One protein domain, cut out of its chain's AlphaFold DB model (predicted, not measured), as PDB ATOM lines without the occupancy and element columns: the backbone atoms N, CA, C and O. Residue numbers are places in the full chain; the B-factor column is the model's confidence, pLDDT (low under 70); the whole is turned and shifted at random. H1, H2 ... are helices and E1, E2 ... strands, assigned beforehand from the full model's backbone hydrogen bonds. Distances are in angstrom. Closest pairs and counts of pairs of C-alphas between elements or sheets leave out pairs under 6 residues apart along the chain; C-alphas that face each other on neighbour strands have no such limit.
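This is residues 29 to 98 of the 98 residues of an uncharacterized protein of Friedmanniomyces simplex (UniProt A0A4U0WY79). A twisted sheet of three strands, E1, E2 and E3, has one helix, H1, running slantwise over one face: two layers, a sheet with a helix on one face. Before E1, residues 29 to 48 form a long stretch with no named element, of which residues 35 to 36 pair with that edge strand. The printed part has 70 residues, with three strands and then a helix along it; the sheet's order is E1, E2, E3, antiparallel throughout, a meander, each strand the antiparallel neighbour of the one before. The class is mixed, helices and strands; the whole is compact, with a radius of gyration of the C-alphas of 11.9 A, and elongated, spanning 36 by 23 by 19 A.

Residues 35 to 36 pair antiparallel with residues 52 to 53 of E1, residues 49 to 55. E1 forms a hairpin with E2, residues 62 to 68, at 159 degrees; N 52 and O 65 are within hydrogen-bond range at 2.9 A. E2 forms a hairpin with E3, residues 72 to 80, at 164 degrees, with N 77 and O 64 within range at 2.7 A. H1, residues 86 to 97, is on the sheet at a height of 9.5 A, over E3 and only just over E2, where 3 of its 12 C-alphas fall. On the local plane it stands at 52 degrees to E3. The closest C-alphas of E2 and H1, Ala 64 and Ile 89, are 7.0 A apart; those of E3 and H1, Phe 77 and Ile 89, 7.3 A. E1 and H1 are near each other. In H1 every O i to N i+4 pair is within hydrogen-bond range.

E1 measures 20.7 A from C-alpha 49 at (122.814, 53.239, 98.421), E2 20.5 A. E3 measures 22.0 A and bends by 50 degrees at residue 75. H1 measures 16.1 A, ending at C-alpha 97 at (129.249, 61.237, 91.562).

The C-alphas farthest apart, Arg 44 and Asp 58, are 36.9 A apart. The printed part has no cut, and no link between named elements is long. Mean pLDDT of the printed part is 88.3; residues 42 to 46 are under 70.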
ATOM      1  N   ASP A  29     131.286  57.597 116.308       88.62
ATOM      2  CA  ASP A  29     131.478  56.743 117.477       88.62
ATOM      3  C   ASP A  29     130.517  55.530 117.469       88.62
ATOM      4  O   ASP A  29     129.370  55.659 117.030       88.62
ATOM      5  N   PRO A  30     130.931  54.367 118.017       89.19
ATOM      6  CA  PRO A  30     132.267  54.059 118.537       89.19
ATOM      7  C   PRO A  30     133.356  53.980 117.457       89.19
ATOM      8  O   PRO A  30     133.103  53.604 116.313       89.19
ATOM      9  N   GLU A  31     134.590  54.275 117.863       92.62
ATOM     10  CA  GLU A  31     135.778  54.213 117.010       92.62
ATOM     11  C   GLU A  31     136.068  52.803 116.464       92.62
ATOM     12  O   GLU A  31     135.666  51.775 117.015       92.62
ATOM     13  N   GLY A  32     136.788  52.749 115.346       92.75
ATOM     14  CA  GLY A  32     137.187  51.506 114.689       92.75
ATOM     15  C   GLY A  32     136.041  50.727 114.041       92.75
ATOM     16  O   GLY A  32     136.266  49.599 113.604       92.75
ATOM     17  N   THR A  33     134.838  51.303 113.979       93.19
ATOM     18  CA  THR A  33     133.644  50.676 113.402       93.19
ATOM     19  C   THR A  33     132.984  51.613 112.394       93.19
ATOM     20  O   THR A  33     132.929  52.821 112.606       93.19
ATOM     21  N   TRP A  34     132.500  51.050 111.286       92.94
ATOM     22  CA  TRP A  34     131.723  51.790 110.293       92.94
ATOM     23  C   TRP A  34     130.264  51.902 110.734       92.94
ATOM     24  O   TRP A  34     129.631  50.885 111.018       92.94
ATOM     25  N   HIS A  35     129.727  53.119 110.717       92.12
ATOM     26  CA  HIS A  35     128.360  53.427 111.135       92.12
ATOM     27  C   HIS A  35     127.562  53.989 109.985       92.12
ATOM     28  O   HIS A  35     128.027  54.884 109.290       92.12
ATOM     29  N   ARG A  36     126.343  53.494 109.793       91.44
ATOM     30  CA  ARG A  36     125.455  54.018 108.758       91.44
ATOM     31  C   ARG A  36     124.951  55.409 109.133       91.44
ATOM     32  O   ARG A  36     124.441  55.608 110.236       91.44
ATOM     33  N   ILE A  37     125.050  56.341 108.189       91.12
ATOM     34  CA  ILE A  37     124.374  57.632 108.276       91.12
ATOM     35  C   ILE A  37     122.893  57.407 107.962       91.12
ATOM     36  O   ILE A  37     122.545  56.715 107.008       91.12
ATOM     37  N   HIS A  38     122.017  57.969 108.782       88.38
ATOM     38  CA  HIS A  38     120.572  57.958 108.584       88.38
ATOM     39  C   HIS A  38     120.120  59.288 107.988       88.38
ATOM     40  O   HIS A  38     120.734  60.322 108.229       88.38
ATOM     41  N   GLY A  39     119.022  59.285 107.231       83.56
ATOM     42  CA  GLY A  39     118.547  60.498 106.553       83.56
ATOM     43  C   GLY A  39     119.417  60.910 105.361       83.56
ATOM     44  O   GLY A  39     119.205  61.968 104.783       83.56
ATOM     45  N   ASP A  40     120.351  60.055 104.947       76.31
ATOM     46  CA  ASP A  40     121.255  60.197 103.806       76.31
ATOM     47  C   ASP A  40     120.547  59.989 102.456       76.31
ATOM     48  O   ASP A  40     121.115  59.458 101.513       76.31
ATOM     49  N   GLY A  41     119.285  60.398 102.343       70.94
ATOM     50  CA  GLY A  41     118.526  60.346 101.100       70.94
ATOM     51  C   GLY A  41     117.023  60.236 101.320       70.94
ATOM     52  O   GLY A  41     116.530  59.708 102.319       70.94
ATOM     53  N   LYS A  42     116.253  60.713 100.339       62.50
ATOM     54  CA  LYS A  42     114.804  60.480 100.280       62.50
ATOM     55  C   LYS A  42     114.563  59.071  99.735       62.50
ATOM     56  O   LYS A  42     115.269  58.631  98.837       62.50
ATOM     57  N   SER A  43     113.538  58.382 100.246       55.72
ATOM     58  CA  SER A  43     113.083  56.992  99.985       55.72
ATOM     59  C   SER A  43     113.154  56.429  98.538       55.72
ATOM     60  O   SER A  43     112.881  55.243  98.336       55.72
ATOM     61  N   ARG A  44     113.494  57.228  97.523       57.28
ATOM     62  CA  ARG A  44     113.555  56.875  96.100       57.28
ATOM     63  C   ARG A  44     114.651  55.871  95.740       57.28
ATOM     64  O   ARG A  44     114.439  55.096  94.813       57.28
ATOM     65  N   SER A  45     115.761  55.824  96.478       63.44
ATOM     66  CA  SER A  45     116.823  54.827  96.260       63.44
ATOM     67  C   SER A  45     116.435  53.413  96.710       63.44
ATOM     68  O   SER A  45     117.141  52.456  96.402       63.44
ATOM     69  N   GLY A  46     115.336  53.258  97.463       63.94
ATOM     70  CA  GLY A  46     114.916  51.966  98.013       63.94
ATOM     71  C   GLY A  46     115.934  51.340  98.974       63.94
ATOM     72  O   GLY A  46     115.899  50.133  99.176       63.94
ATOM     73  N   GLY A  47     116.856  52.137  99.529       73.38
ATOM     74  CA  GLY A  47     117.947  51.649 100.376       73.38
ATOM     75  C   GLY A  47     119.120  51.027  99.613       73.38
ATOM     76  O   GLY A  47     119.994  50.451 100.252       73.38
ATOM     77  N   ARG A  48     119.150  51.155  98.276       83.44
ATOM     78  CA  ARG A  48     120.215  50.617  97.420       83.44
ATOM     79  C   ARG A  48     121.564  51.300  97.612       83.44
ATOM     80  O   ARG A  48     122.585  50.672  97.374       83.44
ATOM     81  N   TRP A  49     121.584  52.565  98.012       88.75
ATOM     82  CA  TRP A  49     122.814  53.239  98.421       88.75
ATOM     83  C   TRP A  49     122.654  53.773  99.822       88.75
ATOM     84  O   TRP A  49     121.549  54.154 100.226       88.75
ATOM     85  N   HIS A  50     123.767  53.789 100.537       89.94
ATOM     86  CA  HIS A  50     123.864  54.448 101.821       89.94
ATOM     87  C   HIS A  50     125.289  54.887 102.105       89.94
ATOM     88  O   HIS A  50     126.253  54.333 101.563       89.94
ATOM     89  N   MET A  51     125.408  55.869 102.984       91.94
ATOM     90  CA  MET A  51     126.682  56.363 103.467       91.94
ATOM     91  C   MET A  51     127.011  55.785 104.836       91.94
ATOM     92  O   MET A  51     126.131  55.512 105.656       91.94
ATOM     93  N   GLU A  52     128.301  55.605 105.087       94.12
ATOM     94  CA  GLU A  52     128.813  55.200 106.388       94.12
ATOM     95  C   GLU A  52     129.995  56.079 106.800       94.12
ATOM     96  O   GLU A  52     130.748  56.554 105.951       94.12
ATOM     97  N   THR A  53     130.167  56.274 108.100       95.44
ATOM     98  CA  THR A  53     131.236  57.052 108.734       95.44
ATOM     99  C   THR A  53     132.095  56.160 109.621       95.44
ATOM    100  O   THR A  53     131.616  55.177 110.184       95.44
ATOM    101  N   LEU A  54     133.376  56.496 109.747       95.81
ATOM    102  CA  LEU A  54     134.337  55.803 110.600       95.81
ATOM    103  C   LEU A  54     135.255  56.826 111.268       95.81
ATOM    104  O   LEU A  54     135.824  57.682 110.593       95.81
ATOM    105  N   LYS A  55     135.449  56.687 112.579       95.62
ATOM    106  CA  LYS A  55     136.591  57.250 113.311       95.62
ATOM    107  C   LYS A  55     137.652  56.179 113.459       95.62
ATOM    108  O   LYS A  55     137.332  55.063 113.878       95.62
ATOM    109  N   SER A  56     138.900  56.483 113.139       92.25
ATOM    110  CA  SER A  56     140.007  55.570 113.407       92.25
ATOM    111  C   SER A  56     140.155  55.331 114.921       92.25
ATOM    112  O   SER A  56     139.769  56.167 115.739       92.25
ATOM    113  N   LYS A  57     140.688  54.167 115.323       90.12
ATOM    114  CA  LYS A  57     140.845  53.810 116.753       90.12
ATOM    115  C   LYS A  57     141.800  54.734 117.508       90.12
ATOM    116  O   LYS A  57     141.690  54.906 118.712       90.12
ATOM    117  N   ASP A  58     142.760  55.302 116.803       88.50
ATOM    118  CA  ASP A  58     143.707  56.286 117.316       88.50
ATOM    119  C   ASP A  58     143.158  57.723 117.255       88.50
ATOM    120  O   ASP A  58     143.852  58.654 117.655       88.50
ATOM    121  N   LYS A  59     141.908  57.909 116.797       78.75
ATOM    122  CA  LYS A  59     141.200  59.198 116.677       78.75
ATOM    123  C   LYS A  59     141.940  60.240 115.831       78.75
ATOM    124  O   LYS A  59     141.641  61.428 115.928       78.75
ATOM    125  N   SER A  60     142.904  59.796 115.031       88.56
ATOM    126  CA  SER A  60     143.724  60.638 114.162       88.56
ATOM    127  C   SER A  60     143.026  60.935 112.838       88.56
ATOM    128  O   SER A  60     143.292  61.964 112.219       88.56
ATOM    129  N   GLU A  61     142.115  60.055 112.420       94.56
ATOM    130  CA  GLU A  61     141.503  60.102 111.106       94.56
ATOM    131  C   GLU A  61     140.008  59.818 111.154       94.56
ATOM    132  O   GLU A  61     139.504  58.940 111.862       94.56
ATOM    133  N   TYR A  62     139.302  60.538 110.301       95.50
ATOM    134  CA  TYR A  62     137.899  60.331 110.021       95.50
ATOM    135  C   TYR A  62     137.754  59.918 108.565       95.50
ATOM    136  O   TYR A  62     138.445  60.422 107.680       95.50
ATOM    137  N   TRP A  63     136.829  59.009 108.314       95.75
ATOM    138  CA  TRP A  63     136.530  58.503 106.988       95.75
ATOM    139  C   TRP A  63     135.024  58.480 106.780       95.75
ATOM    140  O   TRP A  63     134.241  58.310 107.717       95.75
ATOM    141  N   ALA A  64     134.619  58.621 105.528       95.25
ATOM    142  CA  ALA A  64     133.268  58.332 105.091       95.25
ATOM    143  C   ALA A  64     133.318  57.410 103.877       95.25
ATOM    144  O   ALA A  64     134.334  57.333 103.193       95.25
ATOM    145  N   ARG A  65     132.240  56.697 103.587       94.81
ATOM    146  CA  ARG A  65     132.142  55.884 102.378       94.81
ATOM    147  C   ARG A  65     130.723  55.821 101.872       94.81
ATOM    148  O   ARG A  65     129.787  55.885 102.661       94.81
ATOM    149  N   VAL A  66     130.580  55.632 100.569       92.75
ATOM    150  CA  VAL A  66     129.311  55.250  99.953       92.75
ATOM    151  C   VAL A  66     129.340  53.766  99.619       92.75
ATOM    152  O   VAL A  66     130.335  53.231  99.121       92.75
ATOM    153  N   ARG A  67     128.229  53.091  99.890       91.44
ATOM    154  CA  ARG A  67     128.028  51.692  99.536       91.44
ATOM    155  C   ARG A  67     126.857  51.542  98.590       91.44
ATOM    156  O   ARG A  67     125.914  52.329  98.628       91.44
ATOM    157  N   GLN A  68     126.933  50.515  97.757       88.88
ATOM    158  CA  GLN A  68     125.788  49.969  97.057       88.88
ATOM    159  C   GLN A  68     125.388  48.664  97.747       88.88
ATOM    160  O   GLN A  68     126.153  47.697  97.792       88.88
ATOM    161  N   ASP A  69     124.180  48.652  98.293       80.06
ATOM    162  CA  ASP A  69     123.636  47.584  99.117       80.06
ATOM    163  C   ASP A  69     124.588  47.229 100.284       80.06
ATOM    164  O   ASP A  69     125.452  48.005 100.698       80.06
ATOM    165  N   SER A  70     124.437  46.043 100.875       72.88
ATOM    166  CA  SER A  70     125.251  45.608 102.018       72.88
ATOM    167  C   SER A  70     126.633  45.064 101.646       72.88
ATOM    168  O   SER A  70     127.373  44.642 102.540       72.88
ATOM    169  N   ARG A  71     126.995  45.036 100.356       75.00
ATOM    170  CA  ARG A  71     128.167  44.293  99.864       75.00
ATOM    171  C   ARG A  71     129.232  45.197  99.263       75.00
ATOM    172  O   ARG A  71     130.372  45.115  99.713       75.00
ATOM    173  N   ASP A  72     128.867  46.141  98.405       89.69
ATOM    174  CA  ASP A  72     129.861  46.854  97.602       89.69
ATOM    175  C   ASP A  72     130.171  48.231  98.184       89.69
ATOM    176  O   ASP A  72     129.281  49.050  98.402       89.69
ATOM    177  N   VAL A  73     131.448  48.492  98.460       92.94
ATOM    178  CA  VAL A  73     131.939  49.848  98.732       92.94
ATOM    179  C   VAL A  73     132.242  50.489  97.387       92.94
ATOM    180  O   VAL A  73     133.063  49.968  96.638       92.94
ATOM    181  N   LEU A  74     131.574  51.599  97.078       92.12
ATOM    182  CA  LEU A  74     131.785  52.308  95.817       92.12
ATOM    183  C   LEU A  74     132.978  53.258  95.908       92.12
ATOM    184  O   LEU A  74     133.792  53.309  94.993       92.12
ATOM    185  N   GLN A  75     133.073  54.009  97.007       95.44
ATOM    186  CA  GLN A  75     134.109  55.017  97.212       95.44
ATOM    187  C   GLN A  75     134.272  55.320  98.703       95.44
ATOM    188  O   GLN A  75     133.280  55.403  99.430       95.44
ATOM    189  N   ASN A  76     135.519  55.530  99.128       95.56
ATOM    190  CA  ASN A  76     135.858  56.097 100.433       95.56
ATOM    191  C   ASN A  76     136.262  57.570 100.270       95.56
ATOM    192  O   ASN A  76     136.901  57.937  99.285       95.56
ATOM    193  N   PHE A  77     135.931  58.387 101.260       94.69
ATOM    194  CA  PHE A  77     136.273  59.798 101.376       94.69
ATOM    195  C   PHE A  77     137.079  60.012 102.659       94.69
ATOM    196  O   PHE A  77     136.735  59.448 103.703       94.69
ATOM    197  N   GLY A  78     138.130  60.823 102.569       93.25
ATOM    198  CA  GLY A  78     139.131  60.999 103.620       93.25
ATOM    199  C   GLY A  78     140.525  60.496 103.198       93.25
ATOM    200  O   GLY A  78     140.742  60.244 102.008       93.25
ATOM    201  N   PRO A  79     141.468  60.362 104.150       94.12
ATOM    202  CA  PRO A  79     141.284  60.642 105.575       94.12
ATOM    203  C   PRO A  79     141.075  62.138 105.829       94.12
ATOM    204  O   PRO A  79     141.723  62.982 105.210       94.12
ATOM    205  N   TYR A  80     140.180  62.472 106.756       94.00
ATOM    206  CA  TYR A  80     140.058  63.822 107.304       94.00
ATOM    207  C   TYR A  80     140.786  63.879 108.648       94.00
ATOM    208  O   TYR A  80     140.587  63.008 109.494       94.00
ATOM    209  N   SER A  81     141.600  64.913 108.859       92.38
ATOM    210  CA  SER A  81     142.365  65.120 110.100       92.38
ATOM    211  C   SER A  81     141.515  65.598 111.285       92.38
ATOM    212  O   SER A  81     141.994  65.672 112.413       92.38
ATOM    213  N   SER A  82     140.252  65.942 111.040       92.75
ATOM    214  CA  SER A  82     139.261  66.341 112.038       92.75
ATOM    215  C   SER A  82     137.881  65.848 111.618       92.75
ATOM    216  O   SER A  82     137.671  65.577 110.435       92.75
ATOM    217  N   GLU A  83     136.936  65.789 112.557       93.38
ATOM    218  CA  GLU A  83     135.560  65.358 112.287       93.38
ATOM    219  C   GLU A  83     134.914  66.222 111.187       93.38
ATOM    220  O   GLU A  83     134.687  67.419 111.402       93.38
ATOM    221  N   PRO A  84     134.654  65.667 109.988       94.00
ATOM    222  CA  PRO A  84     134.062  66.431 108.902       94.00
ATOM    223  C   PRO A  84     132.567  66.630 109.161       94.00
ATOM    224  O   PRO A  84     131.878  65.737 109.645       94.00
ATOM    225  N   SER A  85     132.022  67.779 108.769       94.69
ATOM    226  CA  SER A  85     130.565  67.954 108.774       94.69
ATOM    227  C   SER A  85     129.901  67.062 107.716       94.69
ATOM    228  O   SER A  85     130.505  66.744 106.687       94.69
ATOM    229  N   PHE A  86     128.618  66.725 107.893       93.62
ATOM    230  CA  PHE A  86     127.862  66.054 106.828       93.62
ATOM    231  C   PHE A  86     127.828  66.879 105.539       93.62
ATOM    232  O   PHE A  86     127.864  66.305 104.456       93.62
ATOM    233  N   ALA A  87     127.832  68.213 105.633       94.94
ATOM    234  CA  ALA A  87     127.890  69.086 104.463       94.94
ATOM    235  C   ALA A  87     129.181  68.880 103.656       94.94
ATOM    236  O   ALA A  87     129.112  68.803 102.431       94.94
ATOM    237  N   GLN A  88     130.326  68.721 104.331       95.38
ATOM    238  CA  GLN A  88     131.605  68.429 103.679       95.38
ATOM    239  C   GLN A  88     131.567  67.076 102.960       95.38
ATOM    240  O   GLN A  88     131.887  66.994 101.779       95.38
ATOM    241  N   ILE A  89     131.101  66.021 103.635       93.94
ATOM    242  CA  ILE A  89     131.059  64.684 103.027       93.94
ATOM    243  C   ILE A  89     130.082  64.652 101.840       93.94
ATOM    244  O   ILE A  89     130.391  64.081 100.797       93.94
ATOM    245  N   VAL A  90     128.904  65.272 101.976       93.12
ATOM    246  CA  VAL A  90     127.918  65.360 100.886       93.12
ATOM    247  C   VAL A  90     128.483  66.140  99.703       93.12
ATOM    248  O   VAL A  90     128.254  65.744  98.561       93.12
ATOM    249  N   HIS A  91     129.218  67.224  99.955       95.12
ATOM    250  CA  HIS A  91     129.903  67.979  98.911       95.12
ATOM    251  C   HIS A  91     130.896  67.095  98.142       95.12
ATOM    252  O   HIS A  91     130.809  67.005  96.918       95.12
ATOM    253  N   ASP A  92     131.776  66.386  98.849       95.12
ATOM    254  CA  ASP A  92     132.814  65.555  98.228       95.12
ATOM    255  C   ASP A  92     132.216  64.365  97.471       95.12
ATOM    256  O   ASP A  92     132.665  64.010  96.379       95.12
ATOM    257  N   PHE A  93     131.137  63.790  98.001       93.19
ATOM    258  CA  PHE A  93     130.401  62.740  97.315       93.19
ATOM    259  C   PHE A  93     129.698  63.243  96.048       93.19
ATOM    260  O   PHE A  93     129.778  62.580  95.016       93.19
ATOM    261  N   LYS A  94     129.049  64.416  96.090       93.12
ATOM    262  CA  LYS A  94     128.441  65.040  94.902       93.12
ATOM    263  C   LYS A  94     129.491  65.335  93.831       93.12
ATOM    264  O   LYS A  94     129.255  65.029  92.669       93.12
ATOM    265  N   ALA A  95     130.658  65.846  94.226       94.25
ATOM    266  CA  ALA A  95     131.769  66.103  93.311       94.25
ATOM    267  C   ALA A  95     132.304  64.822  92.642       94.25
ATOM    268  O   ALA A  95     132.688  64.853  91.477       94.25
ATOM    269  N   TRP A  96     132.316  63.691  93.356       95.06
ATOM    270  CA  TRP A  96     132.704  62.389  92.800       95.06
ATOM    271  C   TRP A  96     131.631  61.777  91.888       95.06
ATOM    272  O   TRP A  96     131.964  61.172  90.870       95.06
ATOM    273  N   ALA A  97     130.353  61.901  92.255       89.88
ATOM    274  CA  ALA A  97     129.249  61.237  91.562       89.88
ATOM    275  C   ALA A  97     128.916  61.843  90.184       89.88
ATOM    276  O   ALA A  97     128.314  61.141  89.366       89.88
ATOM    277  N   GLY A  98     129.316  63.096  89.926       79.06
ATOM    278  CA  GLY A  98     129.179  63.771  88.628       79.06
ATOM    279  C   GLY A  98     128.285  64.999  88.656       79.06
ATOM    280  O   GLY A  98     127.071  64.842  88.925       79.06
TER     281      GLY A  98